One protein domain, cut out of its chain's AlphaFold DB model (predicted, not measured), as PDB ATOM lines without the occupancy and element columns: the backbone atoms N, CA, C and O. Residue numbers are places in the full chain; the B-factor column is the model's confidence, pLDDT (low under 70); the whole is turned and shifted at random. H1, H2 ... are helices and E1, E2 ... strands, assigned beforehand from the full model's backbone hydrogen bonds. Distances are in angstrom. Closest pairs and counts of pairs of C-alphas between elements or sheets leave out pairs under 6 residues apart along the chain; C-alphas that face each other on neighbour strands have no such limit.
ATOM      1  N   LYS A   8     -37.912 -29.707 137.920       87.50
ATOM      2  CA  LYS A   8     -37.419 -31.008 138.404       87.50
ATOM      3  C   LYS A   8     -36.467 -30.886 139.602       87.50
ATOM      4  O   LYS A   8     -36.519 -31.719 140.499       87.50
ATOM      5  N   LYS A   9     -35.620 -29.852 139.644       91.31
ATOM      6  CA  LYS A   9     -34.725 -29.581 140.778       91.31
ATOM      7  C   LYS A   9     -35.521 -29.187 142.026       91.31
ATOM      8  O   LYS A   9     -35.282 -29.749 143.087       91.31
ATOM      9  N   ILE A  10     -36.532 -28.324 141.874       92.25
ATOM     10  CA  ILE A  10     -37.464 -27.975 142.964       92.25
ATOM     11  C   ILE A  10     -38.171 -29.234 143.477       92.25
ATOM     12  O   ILE A  10     -38.200 -29.474 144.681       92.25
ATOM     13  N   ALA A  11     -38.684 -30.077 142.575       93.06
ATOM     14  CA  ALA A  11     -39.326 -31.339 142.947       93.06
ATOM     15  C   ALA A  11     -38.389 -32.261 143.743       93.06
ATOM     16  O   ALA A  11     -38.837 -32.891 144.701       93.06
ATOM     17  N   LYS A  12     -37.099 -32.314 143.384       92.81
ATOM     18  CA  LYS A  12     -36.106 -33.144 144.076       92.81
ATOM     19  C   LYS A  12     -35.740 -32.601 145.464       92.81
ATOM     20  O   LYS A  12     -35.652 -33.377 146.410       92.81
ATOM     21  N   GLU A  13     -35.537 -31.291 145.589       92.19
ATOM     22  CA  GLU A  13     -34.981 -30.674 146.804       92.19
ATOM     23  C   GLU A  13     -36.042 -30.271 147.837       92.19
ATOM     24  O   GLU A  13     -35.797 -30.344 149.041       92.19
ATOM     25  N   VAL A  14     -37.245 -29.887 147.396       91.62
ATOM     26  CA  VAL A  14     -38.323 -29.463 148.298       91.62
ATOM     27  C   VAL A  14     -39.117 -30.681 148.759       91.62
ATOM     28  O   VAL A  14     -39.969 -31.219 148.040       91.62
ATOM     29  N   LYS A  15     -38.829 -31.125 149.983       89.31
ATOM     30  CA  LYS A  15     -39.556 -32.211 150.653       89.31
ATOM     31  C   LYS A  15     -40.996 -31.804 150.976       89.31
ATOM     32  O   LYS A  15     -41.292 -30.633 151.185       89.31
ATOM     33  N   GLY A  16     -41.898 -32.784 151.010       88.00
ATOM     34  CA  GLY A  16     -43.323 -32.577 151.312       88.00
ATOM     35  C   GLY A  16     -44.172 -32.087 150.135       88.00
ATOM     36  O   GLY A  16     -45.394 -32.157 150.198       88.00
ATOM     37  N   LEU A  17     -43.555 -31.659 149.032       92.25
ATOM     38  CA  LEU A  17     -44.282 -31.246 147.838       92.25
ATOM     39  C   LEU A  17     -44.800 -32.468 147.056       92.25
ATOM     40  O   LEU A  17     -44.032 -33.388 146.770       92.25
ATOM     41  N   ASN A  18     -46.082 -32.477 146.677       94.38
ATOM     42  CA  ASN A  18     -46.676 -33.578 145.902       94.38
ATOM     43  C   ASN A  18     -46.799 -33.290 144.399       94.38
ATOM     44  O   ASN A  18     -46.694 -34.221 143.602       94.38
ATOM     45  N   LEU A  19     -47.015 -32.031 144.003       95.50
ATOM     46  CA  LEU A  19     -47.223 -31.614 142.613       95.50
ATOM     47  C   LEU A  19     -46.581 -30.244 142.362       95.50
ATOM     48  O   LEU A  19     -46.735 -29.337 143.176       95.50
ATOM     49  N   ILE A  20     -45.929 -30.083 141.210       95.75
ATOM     50  CA  ILE A  20     -45.555 -28.788 140.639       95.75
ATOM     51  C   ILE A  20     -46.213 -28.631 139.273       95.75
ATOM     52  O   ILE A  20     -46.037 -29.477 138.395       95.75
ATOM     53  N   VAL A  21     -46.914 -27.516 139.089       96.25
ATOM     54  CA  VAL A  21     -47.369 -27.035 137.782       96.25
ATOM     55  C   VAL A  21     -46.343 -26.008 137.304       96.25
ATOM     56  O   VAL A  21     -46.165 -24.969 137.936       96.25
ATOM     57  N   GLY A  22     -45.574 -26.361 136.276       92.25
ATOM     58  CA  GLY A  22     -44.488 -25.540 135.743       92.25
ATOM     59  C   GLY A  22     -44.910 -24.665 134.560       92.25
ATOM     60  O   GLY A  22     -46.072 -24.626 134.178       92.25
ATOM     61  N   GLY A  23     -43.926 -24.014 133.941       89.31
ATOM     62  CA  GLY A  23     -44.075 -23.244 132.704       89.31
ATOM     63  C   GLY A  23     -42.709 -22.785 132.182       89.31
ATOM     64  O   GLY A  23     -41.689 -23.404 132.496       89.31
ATOM     65  N   HIS A  24     -42.678 -21.675 131.439       86.88
ATOM     66  CA  HIS A  24     -41.481 -20.999 130.899       86.88
ATOM     67  C   HIS A  24     -40.737 -21.735 129.771       86.88
ATOM     68  O   HIS A  24     -40.397 -21.122 128.764       86.88
ATOM     69  N   THR A  25     -40.494 -23.037 129.911       84.81
ATOM     70  CA  THR A  25     -39.749 -23.838 128.925       84.81
ATOM     71  C   THR A  25     -40.611 -24.374 127.786       84.81
ATOM     72  O   THR A  25     -40.072 -25.027 126.895       84.81
ATOM     73  N   ASN A  26     -41.923 -24.106 127.803       88.31
ATOM     74  CA  ASN A  26     -42.900 -24.609 126.833       88.31
ATOM     75  C   ASN A  26     -42.801 -26.137 126.665       88.31
ATOM     76  O   ASN A  26     -42.800 -26.657 125.551       88.31
ATOM     77  N   THR A  27     -42.629 -26.871 127.766       91.56
ATOM     78  CA  THR A  27     -42.417 -28.321 127.725       91.56
ATOM     79  C   THR A  27     -43.745 -29.023 127.461       91.56
ATOM     80  O   THR A  27     -44.679 -28.908 128.251       91.56
ATOM     81  N   PHE A  28     -43.818 -29.788 126.370       96.00
ATOM     82  CA  PHE A  28     -44.960 -30.658 126.097       96.00
ATOM     83  C   PHE A  28     -44.759 -32.016 126.770       96.00
ATOM     84  O   PHE A  28     -43.890 -32.797 126.374       96.00
ATOM     85  N   LEU A  29     -45.544 -32.282 127.812       96.94
ATOM     86  CA  LEU A  29     -45.609 -33.583 128.468       96.94
ATOM     87  C   LEU A  29     -46.907 -34.266 128.049       96.94
ATOM     88  O   LEU A  29     -47.971 -33.660 128.151       96.94
ATOM     89  N   TYR A  30     -46.829 -35.517 127.606       98.00
ATOM     90  CA  TYR A  30     -47.994 -36.250 127.121       98.00
ATOM     91  C   TYR A  30     -47.790 -37.758 127.274       98.00
ATOM     92  O   TYR A  30     -46.672 -38.257 127.144       98.00
ATOM     93  N   ASN A  31     -48.864 -38.498 127.546       97.56
ATOM     94  CA  ASN A  31     -48.846 -39.963 127.523       97.56
ATOM     95  C   ASN A  31     -49.476 -40.495 126.233       97.56
ATOM     96  O   ASN A  31     -50.608 -40.138 125.918       97.56
ATOM     97  N   GLY A  32     -48.789 -41.411 125.548       96.19
ATOM     98  CA  GLY A  32     -49.275 -42.021 124.307       96.19
ATOM     99  C   GLY A  32     -48.832 -41.255 123.063       96.19
ATOM    100  O   GLY A  32     -47.752 -40.671 123.048       96.19
ATOM    101  N   GLU A  33     -49.651 -41.301 122.016       96.44
ATOM    102  CA  GLU A  33     -49.402 -40.596 120.757       96.44
ATOM    103  C   GLU A  33     -49.834 -39.129 120.854       96.44
ATOM    104  O   GLU A  33     -50.864 -38.811 121.450       96.44
ATOM    105  N   SER A  34     -49.028 -38.233 120.283       95.38
ATOM    106  CA  SER A  34     -49.321 -36.799 120.254       95.38
ATOM    107  C   SER A  34     -50.542 -36.528 119.368       95.38
ATOM    108  O   SER A  34     -50.554 -36.995 118.231       95.38
ATOM    109  N   PRO A  35     -51.549 -35.768 119.832       94.44
ATOM    110  CA  PRO A  35     -52.785 -35.575 119.076       94.44
ATOM    111  C   PRO A  35     -52.643 -34.592 117.902       94.44
ATOM    112  O   PRO A  35     -53.497 -34.594 117.023       94.44
ATOM    113  N   ASP A  36     -51.586 -33.771 117.865       91.94
ATOM    114  CA  ASP A  36     -51.338 -32.787 116.795       91.94
ATOM    115  C   ASP A  36     -49.847 -32.722 116.401       91.94
ATOM    116  O   ASP A  36     -49.269 -31.652 116.208       91.94
ATOM    117  N   ASN A  37     -49.185 -33.890 116.352       92.25
ATOM    118  CA  ASN A  37     -47.778 -34.082 115.948       92.25
ATOM    119  C   ASN A  37     -46.714 -33.293 116.745       92.25
ATOM    120  O   ASN A  37     -45.544 -33.244 116.353       92.25
ATOM    121  N   ASP A  38     -47.071 -32.713 117.892       94.81
ATOM    122  CA  ASP A  38     -46.117 -32.049 118.780       94.81
ATOM    123  C   ASP A  38     -45.119 -33.051 119.381       94.81
ATOM    124  O   ASP A  38     -45.469 -34.180 119.734       94.81
ATOM    125  N   THR A  39     -43.864 -32.626 119.541       95.56
ATOM    126  CA  THR A  39     -42.806 -33.475 120.104       95.56
ATOM    127  C   THR A  39     -42.989 -33.656 121.609       95.56
ATOM    128  O   THR A  39     -42.779 -32.724 122.386       95.56
ATOM    129  N   ILE A  40     -43.325 -34.877 122.024       96.69
ATOM    130  CA  ILE A  40     -43.464 -35.254 123.435       96.69
ATOM    131  C   ILE A  40     -42.083 -35.251 124.104       96.69
ATOM    132  O   ILE A  40     -41.178 -35.975 123.694       96.69
ATOM    133  N   GLN A  41     -41.921 -34.450 125.158       95.38
ATOM    134  CA  GLN A  41     -40.661 -34.319 125.906       95.38
ATOM    135  C   GLN A  41     -40.615 -35.192 127.171       95.38
ATOM    136  O   GLN A  41     -39.584 -35.263 127.847       95.38
ATOM    137  N   GLY A  42     -41.721 -35.850 127.517       95.25
ATOM    138  CA  GLY A  42     -41.815 -36.762 128.650       95.25
ATOM    139  C   GLY A  42     -43.260 -37.121 129.009       95.25
ATOM    140  O   GLY A  42     -44.192 -36.572 128.423       95.25
ATOM    141  N   PRO A  43     -43.450 -38.022 129.987       96.75
ATOM    142  CA  PRO A  43     -44.776 -38.437 130.430       96.75
ATOM    143  C   PRO A  43     -45.499 -37.321 131.194       96.75
ATOM    144  O   PRO A  43     -44.866 -36.501 131.871       96.75
ATOM    145  N   TYR A  44     -46.832 -37.337 131.133       97.25
ATOM    146  CA  TYR A  44     -47.709 -36.408 131.848       97.25
ATOM    147  C   TYR A  44     -48.433 -37.097 133.019       97.25
ATOM    148  O   TYR A  44     -49.205 -38.026 132.807       97.25
ATOM    149  N   PRO A  45     -48.280 -36.645 134.269       97.31
ATOM    150  CA  PRO A  45     -47.201 -35.806 134.752       97.31
ATOM    151  C   PRO A  45     -45.900 -36.615 134.834       97.31
ATOM    152  O   PRO A  45     -45.898 -37.839 134.977       97.31
ATOM    153  N   THR A  46     -44.770 -35.921 134.814       95.94
ATOM    154  CA  THR A  46     -43.467 -36.540 135.046       95.94
ATOM    155  C   THR A  46     -43.283 -36.786 136.539       95.94
ATOM    156  O   THR A  46     -43.309 -35.848 137.335       95.94
ATOM    157  N   LYS A  47     -43.064 -38.042 136.935       95.62
ATOM    158  CA  LYS A  47     -42.706 -38.404 138.312       95.62
ATOM    159  C   LYS A  47     -41.227 -38.096 138.559       95.62
ATOM    160  O   LYS A  47     -40.366 -38.554 137.813       95.62
ATOM    161  N   VAL A  48     -40.936 -37.339 139.612       94.75
ATOM    162  CA  VAL A  48     -39.576 -37.038 140.073       94.75
ATOM    163  C   VAL A  48     -39.378 -37.678 141.439       94.75
ATOM    164  O   VAL A  48     -40.047 -37.308 142.405       94.75
ATOM    165  N   GLU A  49     -38.476 -38.650 141.508       94.75
ATOM    166  CA  GLU A  49     -38.131 -39.355 142.743       94.75
ATOM    167  C   GLU A  49     -37.058 -38.594 143.531       94.75
ATOM    168  O   GLU A  49     -36.169 -37.955 142.957       94.75
ATOM    169  N   ARG A  50     -37.169 -38.646 144.858       93.31
ATOM    170  CA  ARG A  50     -36.212 -38.069 145.803       93.31
ATOM    171  C   ARG A  50     -35.344 -39.160 146.409       93.31
ATOM    172  O   ARG A  50     -35.716 -40.330 146.430       93.31
ATOM    173  N   ASP A  51     -34.221 -38.750 146.985       91.31
ATOM    174  CA  ASP A  51     -33.256 -39.675 147.584       91.31
ATOM    175  C   ASP A  51     -33.816 -40.385 148.843       91.31
ATOM    176  O   ASP A  51     -33.316 -41.431 149.235       91.31
ATOM    177  N   ASP A  52     -34.885 -39.853 149.456       90.25
ATOM    178  CA  ASP A  52     -35.597 -40.464 150.592       90.25
ATOM    179  C   ASP A  52     -36.751 -41.403 150.186       90.25
ATOM    180  O   ASP A  52     -37.543 -41.820 151.032       90.25
ATOM    181  N   GLY A  53     -36.868 -41.730 148.895       90.00
ATOM    182  CA  GLY A  53     -37.901 -42.623 148.357       90.00
ATOM    183  C   GLY A  53     -39.279 -41.976 148.186       90.00
ATOM    184  O   GLY A  53     -40.187 -42.598 147.630       90.00
ATOM    185  N   THR A  54     -39.461 -40.721 148.612       92.81
ATOM    186  CA  THR A  54     -40.661 -39.946 148.276       92.81
ATOM    187  C   THR A  54     -40.584 -39.415 146.841       92.81
ATOM    188  O   THR A  54     -39.547 -39.481 146.181       92.81
ATOM    189  N   PHE A  55     -41.684 -38.864 146.326       94.75
ATOM    190  CA  PHE A  55     -41.713 -38.291 144.982       94.75
ATOM    191  C   PHE A  55     -42.597 -37.046 144.905       94.75
ATOM    192  O   PHE A  55     -43.397 -36.767 145.803       94.75
ATOM    193  N   ALA A  56     -42.439 -36.304 143.813       95.56
ATOM    194  CA  ALA A  56     -43.354 -35.262 143.370       95.56
ATOM    195  C   ALA A  56     -43.705 -35.471 141.900       95.56
ATOM    196  O   ALA A  56     -42.919 -36.013 141.123       95.56
ATOM    197  N   LEU A  57     -44.888 -35.016 141.516       97.00
ATOM    198  CA  LEU A  57     -45.299 -34.931 140.126       97.00
ATOM    199  C   LEU A  57     -44.935 -33.555 139.573       97.00
ATOM    200  O   LEU A  57     -45.099 -32.549 140.256       97.00
ATOM    201  N   VAL A  58     -44.459 -33.497 138.338       96.75
ATOM    202  CA  VAL A  58     -44.195 -32.255 137.609       96.75
ATOM    203  C   VAL A  58     -45.011 -32.272 136.331       96.75
ATOM    204  O   VAL A  58     -44.951 -33.236 135.569       96.75
ATOM    205  N   THR A  59     -45.763 -31.206 136.090       96.62
ATOM    206  CA  THR A  59     -46.606 -31.074 134.906       96.62
ATOM    207  C   THR A  59     -46.385 -29.742 134.190       96.62
ATOM    208  O   THR A  59     -46.053 -28.743 134.827       96.62
ATOM    209  N   GLN A  60     -46.543 -29.752 132.870       96.00
ATOM    210  CA  GLN A  60     -46.627 -28.602 131.970       96.00
ATOM    211  C   GLN A  60     -47.532 -29.000 130.800       96.00
ATOM    212  O   GLN A  60     -47.597 -30.178 130.443       96.00
ATOM    213  N   ASP A  61     -48.217 -28.029 130.213       94.94
ATOM    214  CA  ASP A  61     -49.197 -28.197 129.139       94.94
ATOM    215  C   ASP A  61     -48.831 -27.374 127.897       94.94
ATOM    216  O   ASP A  61     -49.691 -26.855 127.193       94.94
ATOM    217  N   PHE A  62     -47.532 -27.330 127.582       94.75
ATOM    218  CA  PHE A  62     -46.992 -26.724 126.366       94.75
ATOM    219  C   PHE A  62     -47.044 -25.184 126.349       94.75
ATOM    220  O   PHE A  62     -46.463 -24.549 127.231       94.75
ATOM    221  N   TRP A  63     -47.606 -24.571 125.302       90.25
ATOM    222  CA  TRP A  63     -47.575 -23.124 125.059       90.25
ATOM    223  C   TRP A  63     -48.804 -22.626 124.290       90.25
ATOM    224  O   TRP A  63     -49.524 -23.401 123.659       90.25
ATOM    225  N   PHE A  64     -49.017 -21.307 124.352       89.00
ATOM    226  CA  PHE A  64     -50.020 -20.554 123.583       89.00
ATOM    227  C   PHE A  64     -51.473 -21.017 123.733       89.00
ATOM    228  O   PHE A  64     -52.292 -20.773 122.854       89.00
ATOM    229  N   GLY A  65     -51.800 -21.675 124.849       93.25
ATOM    230  CA  GLY A  65     -53.152 -22.172 125.095       93.25
ATOM    231  C   GLY A  65     -53.589 -23.261 124.114       93.25
ATOM    232  O   GLY A  65     -54.776 -23.544 124.035       93.25
ATOM    233  N   LYS A  66     -52.659 -23.881 123.370       95.81
ATOM    234  CA  LYS A  66     -52.974 -24.988 122.452       95.81
ATOM    235  C   LYS A  66     -53.540 -26.198 123.200       95.81
ATOM    236  O   LYS A  66     -54.399 -26.905 122.680       95.81
ATOM    237  N   TYR A  67     -53.057 -26.432 124.417       97.50
ATOM    238  CA  TYR A  67     -53.546 -27.485 125.293       97.50
ATOM    239  C   TYR A  67     -54.020 -26.906 126.622       97.50
ATOM    240  O   TYR A  67     -53.458 -25.934 127.120       97.50
ATOM    241  N   LEU A  68     -55.015 -27.559 127.215       97.69
ATOM    242  CA  LEU A  68     -55.437 -27.348 128.593       97.69
ATOM    243  C   LEU A  68     -54.899 -28.482 129.469       97.69
ATOM    244  O   LEU A  68     -55.322 -29.632 129.327       97.69
ATOM    245  N   GLY A  69     -53.988 -28.186 130.394       97.56
ATOM    246  CA  GLY A  69     -53.497 -29.167 131.358       97.56
ATOM    247  C   GLY A  69     -54.622 -29.748 132.220       97.56
ATOM    248  O   GLY A  69     -55.296 -29.024 132.949       97.56
ATOM    249  N   HIS A  70     -54.801 -31.071 132.187       97.81
ATOM    250  CA  HIS A  70     -55.823 -31.756 132.974       97.81
ATOM    251  C   HIS A  70     -55.238 -32.956 133.728       97.81
ATOM    252  O   HIS A  70     -54.867 -33.981 133.149       97.81
ATOM    253  N   LEU A  71     -55.187 -32.830 135.056       97.81
ATOM    254  CA  LEU A  71     -54.624 -33.823 135.963       97.81
ATOM    255  C   LEU A  71     -55.579 -34.094 137.127       97.81
ATOM    256  O   LEU A  71     -55.924 -33.198 137.893       97.81
ATOM    257  N   LYS A  72     -55.969 -35.356 137.292       98.00
ATOM    258  CA  LYS A  72     -56.740 -35.847 138.434       98.00
ATOM    259  C   LYS A  72     -55.785 -36.438 139.456       98.00
ATOM    260  O   LYS A  72     -55.010 -37.336 139.133       98.00
ATOM    261  N   LEU A  73     -55.867 -35.960 140.694       97.50
ATOM    262  CA  LEU A  73     -55.077 -36.455 141.815       97.50
ATOM    263  C   LEU A  73     -55.980 -37.112 142.855       97.50
ATOM    264  O   LEU A  73     -57.060 -36.615 143.165       97.50
ATOM    265  N   GLN A  74     -55.510 -38.212 143.425       97.50
ATOM    266  CA  GLN A  74     -56.129 -38.864 144.568       97.50
ATOM    267  C   GLN A  74     -55.154 -38.826 145.733       97.50
ATOM    268  O   GLN A  74     -53.999 -39.218 145.582       97.50
ATOM    269  N   PHE A  75     -55.628 -38.410 146.902       96.44
ATOM    270  CA  PHE A  75     -54.834 -38.341 148.122       96.44
ATOM    271  C   PHE A  75     -55.376 -39.301 149.178       96.44
ATOM    272  O   PHE A  75     -56.575 -39.579 149.253       96.44
ATOM    273  N   HIS A  76     -54.480 -39.812 150.011       94.19
ATOM    274  CA  HIS A  76     -54.839 -40.436 151.274       94.19
ATOM    275  C   HIS A  76     -55.287 -39.372 152.288       94.19
ATOM    276  O   HIS A  76     -54.991 -38.186 152.150       94.19
ATOM    277  N   ARG A  77     -55.968 -39.799 153.361       95.38
ATOM    278  CA  ARG A  77     -56.427 -38.889 154.432       95.38
ATOM    279  C   ARG A  77     -55.292 -38.153 155.148       95.38
ATOM    280  O   ARG A  77     -55.519 -37.080 155.685       95.38
ATOM    281  N   ASN A  78     -54.089 -38.721 155.157       92.06
ATOM    282  CA  ASN A  78     -52.893 -38.103 155.734       92.06
ATOM    283  C   ASN A  78     -52.208 -37.101 154.779       92.06
ATOM    284  O   ASN A  78     -51.114 -36.641 155.081       92.06
ATOM    285  N   GLY A  79     -52.809 -36.804 153.619       89.12
ATOM    286  CA  GLY A  79     -52.268 -35.871 152.632       89.12
ATOM    287  C   GLY A  79     -51.215 -36.463 151.693       89.12
ATOM    288  O   GLY A  79     -50.715 -35.744 150.834       89.12
ATOM    289  N   THR A  80     -50.876 -37.757 151.788       90.88
ATOM    290  CA  THR A  80     -49.948 -38.370 150.825       90.88
ATOM    291  C   THR A  80     -50.645 -38.679 149.504       90.88
ATOM    292  O   THR A  80     -51.799 -39.114 149.462       90.88
ATOM    293  N   LEU A  81     -49.943 -38.448 148.398       93.94
ATOM    294  CA  LEU A  81     -50.463 -38.711 147.065       93.94
ATOM    295  C   LEU A  81     -50.611 -40.226 146.836       93.94
ATOM    296  O   LEU A  81     -49.646 -40.975 146.963       93.94
ATOM    297  N   LYS A  82     -51.829 -40.659 146.498       93.75
ATOM    298  CA  LYS A  82     -52.223 -42.063 146.308       93.75
ATOM    299  C   LYS A  82     -52.135 -42.496 144.848       93.75
ATOM    300  O   LYS A  82     -51.586 -43.548 144.547       93.75
ATOM    301  N   ALA A  83     -52.738 -41.718 143.953       96.38
ATOM    302  CA  ALA A  83     -52.823 -42.036 142.531       96.38
ATOM    303  C   ALA A  83     -53.017 -40.762 141.706       96.38
ATOM    304  O   ALA A  83     -53.470 -39.740 142.225       96.38
ATOM    305  N   TRP A  84     -52.700 -40.836 140.417       97.19
ATOM    306  CA  TRP A  84     -52.930 -39.754 139.470       97.19
ATOM    307  C   TRP A  84     -53.286 -40.301 138.092       97.19
ATOM    308  O   TRP A  84     -52.899 -41.411 137.728       97.19
ATOM    309  N   SER A  85     -54.027 -39.512 137.324       97.44
ATOM    310  CA  SER A  85     -54.308 -39.786 135.917       97.44
ATOM    311  C   SER A  85     -54.627 -38.492 135.183       97.44
ATOM    312  O   SER A  85     -55.077 -37.519 135.786       97.44
ATOM    313  N   GLY A  86     -54.391 -38.462 133.878       97.19
ATOM    314  CA  GLY A  86     -54.667 -37.284 133.067       97.19
ATOM    315  C   GLY A  86     -53.752 -37.177 131.861       97.19
ATOM    316  O   GLY A  86     -52.847 -37.991 131.672       97.19
ATOM    317  N   ASN A  87     -54.035 -36.166 131.056       97.94
ATOM    318  CA  ASN A  87     -53.255 -35.716 129.912       97.94
ATOM    319  C   ASN A  87     -53.716 -34.282 129.592       97.94
ATOM    320  O   ASN A  87     -54.863 -33.949 129.917       97.94
ATOM    321  N   PRO A  88     -52.890 -33.437 128.959       97.94
ATOM    322  CA  PRO A  88     -53.363 -32.189 128.382       97.94
ATOM    323  C   PRO A  88     -54.450 -32.459 127.335       97.94
ATOM    324  O   PRO A  88     -54.369 -33.425 126.581       97.94
ATOM    325  N   ILE A  89     -55.464 -31.603 127.289       97.56
ATOM    326  CA  ILE A  89     -56.560 -31.674 126.319       97.56
ATOM    327  C   ILE A  89     -56.216 -30.728 125.173       97.56
ATOM    328  O   ILE A  89     -56.014 -29.542 125.424       97.56
ATOM    329  N   LEU A  90     -56.134 -31.236 123.941       97.44
ATOM    330  CA  LEU A  90     -55.950 -30.398 122.754       97.44
ATOM    331  C   LEU A  90     -57.193 -29.518 122.565       97.44
ATOM    332  O   LEU A  90     -58.307 -30.033 122.493       97.44
ATOM    333  N   LEU A  91     -56.997 -28.203 122.496       97.31
ATOM    334  CA  LEU A  91     -58.056 -27.235 122.220       97.31
ATOM    335  C   LEU A  91     -58.107 -26.962 120.711       97.31
ATOM    336  O   LEU A  91     -57.612 -25.942 120.232       97.31
TER     337      LEU A  91
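What this domain is: This is residues 8 to 91 of the 215 residues of the protein "Putative 5'-nucleotidase/apyrase" of Ixodes ricinus (UniProt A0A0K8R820). There is little regular structure: a short helix, H1, covers one face of a small sheet, E1 E3 E2, and the hairpin E4 E5 lies beyond the other face, apart from E1 and E2. The 84 printed residues, 29 in named elements, run H1 E1 E2 E3 E4 E5, mixed class; E1 E3 E2 is mixed, E4 E5 antiparallel. The whole is compact, radius of gyration of the C-alphas 13.2 A, spans 38 by 25 by 19 A.

How they stand to each other: Start at H1, residues 8 to 13, every O i to N i+4 pair within hydrogen-bond range. It is over E3, residues 55 to 59, height over the sheet 7.8 A; their closest C-alphas, Ala 11 and Ala 56, are 5.6 A apart. E1, residues 19 to 21, is parallel to E3 (N 20 to O 57, 2.8 A). E2, residues 46 to 49, forms a hairpin with E3 (N 48 to O 56, 2.8 A). E4, residues 71 to 75, and E5, residues 81 to 86, form another (N 72 to O 85, 2.8 A).

Where its parts are: Find C-alpha 8 at (-37.419, -31.008, 138.404), where H1 begins; E5 runs 14.7 A to C-alpha 86 at (-54.667, -37.284, 133.067).

The domain as a whole: The printed part has no cut; links E1 to E2 and E3 to E4 are long. No printed residue is under 70.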